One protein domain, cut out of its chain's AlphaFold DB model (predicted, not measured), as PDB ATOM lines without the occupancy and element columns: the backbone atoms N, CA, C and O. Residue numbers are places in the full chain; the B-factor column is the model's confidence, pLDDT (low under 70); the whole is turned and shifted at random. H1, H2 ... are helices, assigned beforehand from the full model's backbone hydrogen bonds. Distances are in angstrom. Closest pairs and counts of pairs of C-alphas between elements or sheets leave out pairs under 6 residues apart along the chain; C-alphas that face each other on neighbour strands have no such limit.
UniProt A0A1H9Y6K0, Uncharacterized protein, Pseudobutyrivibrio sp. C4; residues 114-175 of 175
ATOM      1  N   ASP A 114     -21.196 -20.664  -7.556       85.06
ATOM      2  CA  ASP A 114     -20.589 -20.245  -8.822       85.06
ATOM      3  C   ASP A 114     -19.331 -21.049  -9.163       85.06
ATOM      4  O   ASP A 114     -19.106 -21.385 -10.326       85.06
ATOM      5  N   ASP A 115     -18.554 -21.434  -8.146       84.00
ATOM      6  CA  ASP A 115     -17.332 -22.232  -8.306       84.00
ATOM      7  C   ASP A 115     -17.598 -23.643  -8.841       84.00
ATOM      8  O   ASP A 115     -16.670 -24.334  -9.261       84.00
ATOM      9  N   PHE A 116     -18.860 -24.070  -8.823       86.31
ATOM     10  CA  PHE A 116     -19.272 -25.373  -9.309       86.31
ATOM     11  C   PHE A 116     -20.085 -25.306 -10.586       86.31
ATOM     12  O   PHE A 116     -20.482 -26.371 -11.023       86.31
ATOM     13  N   LEU A 117     -20.377 -24.143 -11.189       84.25
ATOM     14  CA  LEU A 117     -21.294 -24.016 -12.342       84.25
ATOM     15  C   LEU A 117     -20.925 -24.886 -13.557       84.25
ATOM     16  O   LEU A 117     -21.811 -25.285 -14.310       84.25
ATOM     17  N   ASP A 118     -19.649 -25.233 -13.729       84.00
ATOM     18  CA  ASP A 118     -19.166 -26.113 -14.798       84.00
ATOM     19  C   ASP A 118     -19.492 -27.599 -14.569       84.00
ATOM     20  O   ASP A 118     -19.277 -28.422 -15.460       84.00
ATOM     21  N   PHE A 119     -19.986 -27.977 -13.387       84.69
ATOM     22  CA  PHE A 119     -20.295 -29.372 -13.089       84.69
ATOM     23  C   PHE A 119     -21.568 -29.774 -13.825       84.69
ATOM     24  O   PHE A 119     -22.643 -29.211 -13.595       84.69
ATOM     25  N   ASP A 120     -21.447 -30.773 -14.694       84.12
ATOM     26  CA  ASP A 120     -22.602 -31.454 -15.259       84.12
ATOM     27  C   ASP A 120     -23.385 -32.206 -14.156       84.12
ATOM     28  O   ASP A 120     -22.843 -32.461 -13.072       84.12
ATOM     29  N   PRO A 121     -24.656 -32.568 -14.401       81.00
ATOM     30  CA  PRO A 121     -25.495 -33.264 -13.427       81.00
ATOM     31  C   PRO A 121     -24.871 -34.522 -12.803       81.00
ATOM     32  O   PRO A 121     -25.046 -34.781 -11.611       81.00
ATOM     33  N   VAL A 122     -24.112 -35.297 -13.583       81.50
ATOM     34  CA  VAL A 122     -23.477 -36.538 -13.117       81.50
ATOM     35  C   VAL A 122     -22.321 -36.208 -12.178       81.50
ATOM     36  O   VAL A 122     -22.190 -36.805 -11.107       81.50
ATOM     37  N   ARG A 123     -21.504 -35.221 -12.554       82.38
ATOM     38  CA  ARG A 123     -20.390 -34.730 -11.745       82.38
ATOM     39  C   ARG A 123     -20.893 -34.121 -10.440       82.38
ATOM     40  O   ARG A 123     -20.373 -34.471  -9.384       82.38
ATOM     41  N   LEU A 124     -21.926 -33.281 -10.484       83.88
ATOM     42  CA  LEU A 124     -22.535 -32.678  -9.296       83.88
ATOM     43  C   LEU A 124     -23.016 -33.745  -8.300       83.88
ATOM     44  O   LEU A 124     -22.672 -33.681  -7.120       83.88
ATOM     45  N   ASN A 125     -23.724 -34.768  -8.785       80.62
ATOM     46  CA  ASN A 125     -24.211 -35.866  -7.952       80.62
ATOM     47  C   ASN A 125     -23.071 -36.665  -7.287       80.62
ATOM     48  O   ASN A 125     -23.106 -36.956  -6.088       80.62
ATOM     49  N   ALA A 126     -22.017 -36.983  -8.048       81.06
ATOM     50  CA  ALA A 126     -20.859 -37.706  -7.526       81.06
ATOM     51  C   ALA A 126     -20.175 -36.941  -6.380       81.06
ATOM     52  O   ALA A 126     -19.837 -37.533  -5.356       81.06
ATOM     53  N   TRP A 127     -20.020 -35.622  -6.517       82.88
ATOM     54  CA  TRP A 127     -19.423 -34.784  -5.477       82.88
ATOM     55  C   TRP A 127     -20.323 -34.637  -4.250       82.88
ATOM     56  O   TRP A 127     -19.847 -34.801  -3.129       82.88
ATOM     57  N   LEU A 128     -21.627 -34.423  -4.428       80.81
ATOM     58  CA  LEU A 128     -22.572 -34.385  -3.306       80.81
ATOM     59  C   LEU A 128     -22.555 -35.691  -2.499       80.81
ATOM     60  O   LEU A 128     -22.577 -35.651  -1.272       80.81
ATOM     61  N   THR A 129     -22.411 -36.839  -3.167       76.38
ATOM     62  CA  THR A 129     -22.313 -38.154  -2.509       76.38
ATOM     63  C   THR A 129     -21.076 -38.279  -1.615       76.38
ATOM     64  O   THR A 129     -21.132 -38.925  -0.573       76.38
ATOM     65  N   VAL A 130     -19.952 -37.674  -2.009       78.31
ATOM     66  CA  VAL A 130     -18.697 -37.742  -1.244       78.31
ATOM     67  C   VAL A 130     -18.715 -36.801  -0.035       78.31
ATOM     68  O   VAL A 130     -18.131 -37.132   0.997       78.31
ATOM     69  N   TYR A 131     -19.355 -35.634  -0.158       75.88
ATOM     70  CA  TYR A 131     -19.222 -34.544   0.819       75.88
ATOM     71  C   TYR A 131     -20.409 -34.362   1.756       75.88
ATOM     72  O   TYR A 131     -20.228 -33.837   2.852       75.88
ATOM     73  N   LEU A 132     -21.605 -34.807   1.381       76.06
ATOM     74  CA  LEU A 132     -22.733 -34.807   2.305       76.06
ATOM     75  C   LEU A 132     -22.579 -35.975   3.264       76.06
ATOM     76  O   LEU A 132     -22.535 -37.111   2.810       76.06
ATOM     77  N   THR A 133     -22.508 -35.719   4.570       69.31
ATOM     78  CA  THR A 133     -22.563 -36.733   5.641       69.31
ATOM     79  C   THR A 133     -24.009 -37.162   5.918       69.31
ATOM     80  O   THR A 133     -24.942 -36.540   5.422       69.31
ATOM     81  N   GLU A 134     -24.219 -38.242   6.682       67.25
ATOM     82  CA  GLU A 134     -25.575 -38.658   7.107       67.25
ATOM     83  C   GLU A 134     -26.286 -37.543   7.904       67.25
ATOM     84  O   GLU A 134     -27.486 -37.340   7.755       67.25
ATOM     85  N   GLU A 135     -25.531 -36.735   8.658       66.12
ATOM     86  CA  GLU A 135     -26.042 -35.551   9.368       66.12
ATOM     87  C   GLU A 135     -26.549 -34.464   8.404       66.12
ATOM     88  O   GLU A 135     -27.578 -33.837   8.651       66.12
ATOM     89  N   ALA A 136     -25.867 -34.253   7.274       64.25
ATOM     90  CA  ALA A 136     -26.324 -33.311   6.255       64.25
ATOM     91  C   ALA A 136     -27.599 -33.817   5.551       64.25
ATOM     92  O   ALA A 136     -28.487 -33.026   5.240       64.25
ATOM     93  N   GLU A 137     -27.744 -35.131   5.347       65.88
ATOM     94  CA  GLU A 137     -28.968 -35.718   4.777       65.88
ATOM     95  C   GLU A 137     -30.203 -35.478   5.663       65.88
ATOM     96  O   GLU A 137     -31.291 -35.236   5.135       65.88
ATOM     97  N   GLU A 138     -30.042 -35.485   6.992       68.00
ATOM     98  CA  GLU A 138     -31.113 -35.149   7.941       68.00
ATOM     99  C   GLU A 138     -31.480 -33.658   7.912       68.00
ATOM    100  O   GLU A 138     -32.664 -33.317   7.969       68.00
ATOM    101  N   ILE A 139     -30.488 -32.772   7.781       64.44
ATOM    102  CA  ILE A 139     -30.688 -31.313   7.740       64.44
ATOM    103  C   ILE A 139     -31.389 -30.882   6.450       64.44
ATOM    104  O   ILE A 139     -32.311 -30.065   6.484       64.44
ATOM    105  N   TYR A 140     -30.959 -31.424   5.309       67.69
ATOM    106  CA  TYR A 140     -31.454 -31.012   3.994       67.69
ATOM    107  C   TYR A 140     -32.594 -31.900   3.470       67.69
ATOM    108  O   TYR A 140     -33.191 -31.587   2.440       67.69
ATOM    109  N   GLY A 141     -32.953 -32.971   4.190       62.09
ATOM    110  CA  GLY A 141     -34.134 -33.793   3.911       62.09
ATOM    111  C   GLY A 141     -34.048 -34.596   2.612       62.09
ATOM    112  O   GLY A 141     -35.070 -34.915   2.003       62.09
ATOM    113  N   THR A 142     -32.838 -34.916   2.162       60.59
ATOM    114  CA  THR A 142     -32.595 -35.464   0.827       60.59
ATOM    115  C   THR A 142     -31.886 -36.800   0.898       60.59
ATOM    116  O   THR A 142     -30.746 -36.891   1.340       60.59
ATOM    117  N   LYS A 143     -32.554 -37.850   0.414       58.56
ATOM    118  CA  LYS A 143     -31.942 -39.173   0.265       58.56
ATOM    119  C   LYS A 143     -31.003 -39.138  -0.941       58.56
ATOM    120  O   LYS A 143     -31.499 -38.972  -2.055       58.56
ATOM    121  N   ARG A 144     -29.694 -39.365  -0.728       53.75
ATOM    122  CA  ARG A 144     -28.581 -39.393  -1.719       53.75
ATOM    123  C   ARG A 144     -28.836 -40.094  -3.071       53.75
ATOM    124  O   ARG A 144     -28.013 -39.979  -3.967       53.75
ATOM    125  N   PHE A 145     -29.932 -40.833  -3.237       52.75
ATOM    126  CA  PHE A 145     -30.157 -41.750  -4.360       52.75
ATOM    127  C   PHE A 145     -31.482 -41.551  -5.113       52.75
ATOM    128  O   PHE A 145     -31.836 -42.407  -5.918       52.75
ATOM    129  N   MET A 146     -32.243 -40.480  -4.849       55.31
ATOM    130  CA  MET A 146     -33.577 -40.300  -5.458       55.31
ATOM    131  C   MET A 146     -33.725 -39.086  -6.378       55.31
ATOM    132  O   MET A 146     -34.776 -38.938  -6.996       55.31
ATOM    133  N   THR A 147     -32.705 -38.238  -6.497       62.44
ATOM    134  CA  THR A 147     -32.769 -37.042  -7.343       62.44
ATOM    135  C   THR A 147     -32.119 -37.327  -8.694       62.44
ATOM    136  O   THR A 147     -30.915 -37.576  -8.760       62.44
ATOM    137  N   ASP A 148     -32.904 -37.295  -9.773       70.25
ATOM    138  CA  ASP A 148     -32.351 -37.259 -11.126       70.25
ATOM    139  C   ASP A 148     -31.896 -35.829 -11.434       70.25
ATOM    140  O   ASP A 148     -32.685 -34.960 -11.802       70.25
ATOM    141  N   PHE A 149     -30.600 -35.576 -11.249       71.94
ATOM    142  CA  PHE A 149     -30.009 -34.257 -11.469       71.94
ATOM    143  C   PHE A 149     -30.122 -33.779 -12.924       71.94
ATOM    144  O   PHE A 149     -29.938 -32.592 -13.183       71.94
ATOM    145  N   SER A 150     -30.399 -34.678 -13.877       69.44
ATOM    146  CA  SER A 150     -30.553 -34.316 -15.288       69.44
ATOM    147  C   SER A 150     -31.893 -33.646 -15.604       69.44
ATOM    148  O   SER A 150     -31.994 -32.952 -16.614       69.44
ATOM    149  N   GLU A 151     -32.890 -33.797 -14.727       77.94
ATOM    150  CA  GLU A 151     -34.233 -33.225 -14.885       77.94
ATOM    151  C   GLU A 151     -34.464 -31.973 -14.020       77.94
ATOM    152  O   GLU A 151     -35.544 -31.383 -14.056       77.94
ATOM    153  N   LEU A 152     -33.459 -31.553 -13.246       77.00
ATOM    154  CA  LEU A 152     -33.563 -30.402 -12.354       77.00
ATOM    155  C   LEU A 152     -33.603 -29.081 -13.119       77.00
ATOM    156  O   LEU A 152     -32.860 -28.863 -14.079       77.00
ATOM    157  N   THR A 153     -34.414 -28.158 -12.617       81.75
ATOM    158  CA  THR A 153     -34.410 -26.763 -13.062       81.75
ATOM    159  C   THR A 153     -33.091 -26.067 -12.712       81.75
ATOM    160  O   THR A 153     -32.319 -26.525 -11.863       81.75
ATOM    161  N   ASP A 154     -32.822 -24.926 -13.346       79.56
ATOM    162  CA  ASP A 154     -31.632 -24.120 -13.047       79.56
ATOM    163  C   ASP A 154     -31.596 -23.665 -11.575       79.56
ATOM    164  O   ASP A 154     -30.535 -23.653 -10.950       79.56
ATOM    165  N   GLU A 155     -32.760 -23.350 -10.992       80.00
ATOM    166  CA  GLU A 155     -32.885 -22.949  -9.584       80.00
ATOM    167  C   GLU A 155     -32.544 -24.099  -8.626       80.00
ATOM    168  O   GLU A 155     -31.813 -23.909  -7.650       80.00
ATOM    169  N   GLU A 156     -33.012 -25.313  -8.922       80.88
ATOM    170  CA  GLU A 156     -32.694 -26.505  -8.134       80.88
ATOM    171  C   GLU A 156     -31.219 -26.888  -8.272       80.88
ATOM    172  O   GLU A 156     -30.557 -27.205  -7.282       80.88
ATOM    173  N   ASN A 157     -30.660 -26.794  -9.479       79.94
ATOM    174  CA  ASN A 157     -29.233 -27.002  -9.706       79.94
ATOM    175  C   ASN A 157     -28.374 -26.018  -8.901       79.94
ATOM    176  O   ASN A 157     -27.352 -26.409  -8.334       79.94
ATOM    177  N   LEU A 158     -28.783 -24.751  -8.820       83.75
ATOM    178  CA  LEU A 158     -28.083 -23.740  -8.034       83.75
ATOM    179  C   LEU A 158     -28.166 -24.029  -6.527       83.75
ATOM    180  O   LEU A 158     -27.163 -23.910  -5.821       83.75
ATOM    181  N   TYR A 159     -29.334 -24.460  -6.044       84.12
ATOM    182  CA  TYR A 159     -29.531 -24.885  -4.656       84.12
ATOM    183  C   TYR A 159     -28.566 -26.014  -4.264       84.12
ATOM    184  O   TYR A 159     -27.875 -25.929  -3.248       84.12
ATOM    185  N   TRP A 160     -28.432 -27.028  -5.116       82.50
ATOM    186  CA  TRP A 160     -27.535 -28.156  -4.874       82.50
ATOM    187  C   TRP A 160     -26.054 -27.792  -4.906       82.50
ATOM    188  O   TRP A 160     -25.276 -28.278  -4.085       82.50
ATOM    189  N   ARG A 161     -25.650 -26.889  -5.803       87.06
ATOM    190  CA  ARG A 161     -24.278 -26.358  -5.829       87.06
ATOM    191  C   ARG A 161     -23.960 -25.557  -4.572       87.06
ATOM    192  O   ARG A 161     -22.846 -25.645  -4.066       87.06
ATOM    193  N   LYS A 162     -24.936 -24.822  -4.030       85.88
ATOM    194  CA  LYS A 162     -24.781 -24.113  -2.756       85.88
ATOM    195  C   LYS A 162     -24.566 -25.084  -1.594       85.88
ATOM    196  O   LYS A 162     -23.643 -24.890  -0.812       85.88
ATOM    197  N   ILE A 163     -25.353 -26.156  -1.532       83.44
ATOM    198  CA  ILE A 163     -25.174 -27.217  -0.533       83.44
ATOM    199  C   ILE A 163     -23.789 -27.867  -0.656       83.44
ATOM    200  O   ILE A 163     -23.117 -28.072   0.356       83.44
ATOM    201  N   LEU A 164     -23.337 -28.166  -1.880       84.44
ATOM    202  CA  LEU A 164     -21.990 -28.694  -2.106       84.44
ATOM    203  C   LEU A 164     -20.932 -27.724  -1.573       84.44
ATOM    204  O   LEU A 164     -20.049 -28.143  -0.835       84.44
ATOM    205  N   ALA A 165     -21.052 -26.437  -1.900       85.06
ATOM    206  CA  ALA A 165     -20.125 -25.396  -1.476       85.06
ATOM    207  C   ALA A 165     -20.017 -25.266   0.051       85.06
ATOM    208  O   ALA A 165     -18.914 -25.139   0.578       85.06
ATOM    209  N   GLU A 166     -21.145 -25.362   0.760       80.94
ATOM    210  CA  GLU A 166     -21.205 -25.309   2.227       80.94
ATOM    211  C   GLU A 166     -20.501 -26.503   2.897       80.94
ATOM    212  O   GLU A 166     -19.999 -26.372   4.013       80.94
ATOM    213  N   ASN A 167     -20.423 -27.652   2.214       77.81
ATOM    214  CA  ASN A 167     -19.902 -28.908   2.763       77.81
ATOM    215  C   ASN A 167     -18.559 -29.349   2.143       77.81
ATOM    216  O   ASN A 167     -18.009 -30.389   2.515       77.81
ATOM    217  N   PHE A 168     -18.005 -28.585   1.196       78.88
ATOM    218  CA  PHE A 168     -16.805 -28.969   0.455       78.88
ATOM    219  C   PHE A 168     -15.529 -28.818   1.301       78.88
ATOM    220  O   PHE A 168     -15.000 -27.720   1.491       78.88
ATOM    221  N   ASP A 169     -14.975 -29.936   1.777       68.38
ATOM    222  CA  ASP A 169     -13.703 -29.950   2.508       68.38
ATOM    223  C   ASP A 169     -12.495 -30.088   1.562       68.38
ATOM    224  O   ASP A 169     -12.121 -31.176   1.105       68.38
ATOM    225  N   TYR A 170     -11.828 -28.956   1.321       62.41
ATOM    226  CA  TYR A 170     -10.613 -28.869   0.510       62.41
ATOM    227  C   TYR A 170      -9.439 -29.705   1.053       62.41
ATOM    228  O   TYR A 170      -8.571 -30.115   0.276       62.41
ATOM    229  N   LYS A 171      -9.368 -29.946   2.372       55.94
ATOM    230  CA  LYS A 171      -8.256 -30.695   2.981       55.94
ATOM    231  C   LYS A 171      -8.327 -32.176   2.629       55.94
ATOM    232  O   LYS A 171      -7.286 -32.736   2.310       55.94
ATOM    233  N   LYS A 172      -9.528 -32.767   2.613       59.47
ATOM    234  CA  LYS A 172      -9.748 -34.151   2.155       59.47
ATOM    235  C   LYS A 172      -9.499 -34.339   0.657       59.47
ATOM    236  O   LYS A 172      -9.145 -35.432   0.242       59.47
ATOM    237  N   TYR A 173      -9.689 -33.296  -0.153       57.44
ATOM    238  CA  TYR A 173      -9.502 -33.386  -1.607       57.44
ATOM    239  C   TYR A 173      -8.025 -33.463  -2.035       57.44
ATOM    240  O   TYR A 173      -7.709 -34.075  -3.050       57.44
ATOM    241  N   ASN A 174      -7.119 -32.830  -1.283       48.16
ATOM    242  CA  ASN A 174      -5.696 -32.717  -1.641       48.16
ATOM    243  C   ASN A 174      -4.751 -33.523  -0.730       48.16
ATOM    244  O   ASN A 174      -3.539 -33.294  -0.768       48.16
ATOM    245  N   SER A 175      -5.292 -34.398   0.119       40.34
ATOM    246  CA  SER A 175      -4.546 -35.340   0.967       40.34
ATOM    247  C   SER A 175      -4.418 -36.696   0.291       40.34
ATOM    248  O   SER A 175      -3.287 -37.222   0.255       40.34
TER     249      SER A 175
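AT A GLANCE: This is residues 114 to 175 of the 175 residues of an uncharacterized protein of Pseudobutyrivibrio sp. C4 (UniProt A0A1H9Y6K0). Two helices, H1 and H3, lie side by side, running the same way; the chain passes from one to the other through H2, set off from both, and a long loop, residues 141 to 153. A last turn, H4, follows H3 near the chain's end. The 62 printed residues hold four named helices, H1 to H4 in order, and no named strand: all helix. The whole is compact, radius of gyration of the C-alphas 11.3 A, spanning 33 by 27 by 16 A.

IN THESE COORDINATES: H1, residues 121 to 131, begins at C-alpha 121 (-25.495, -33.264, -13.427) and measures 15.6 A. H2 is residues 134 to 140, 10.1 A. H3, residues 154 to 167, measures 20.3 A. H4, residues 170 to 173, 5.1 A, ends at C-alpha 173 (-9.502, -33.386, -1.607).

HOW THE PARTS SIT: H1 and H3 touch at a shallow tilt of 26 degrees, H3 with residues 161 to 167 alone; their closest C-alphas, of Leu 128 and Leu 164, are 5.8 A apart. H2 and H4 touch no helix. In H1, H2 and H3 every O i to N i+4 pair is within hydrogen-bond range; H4 is too short for one.

THE WHOLE: The farthest C-alphas, of Thr 153 and Ser 175, are 34.1 A apart. The printed part has no cut. The link H2 to H3 is long. pLDDT is under 70 at residues 133 to 147, 150 and 169 to 175.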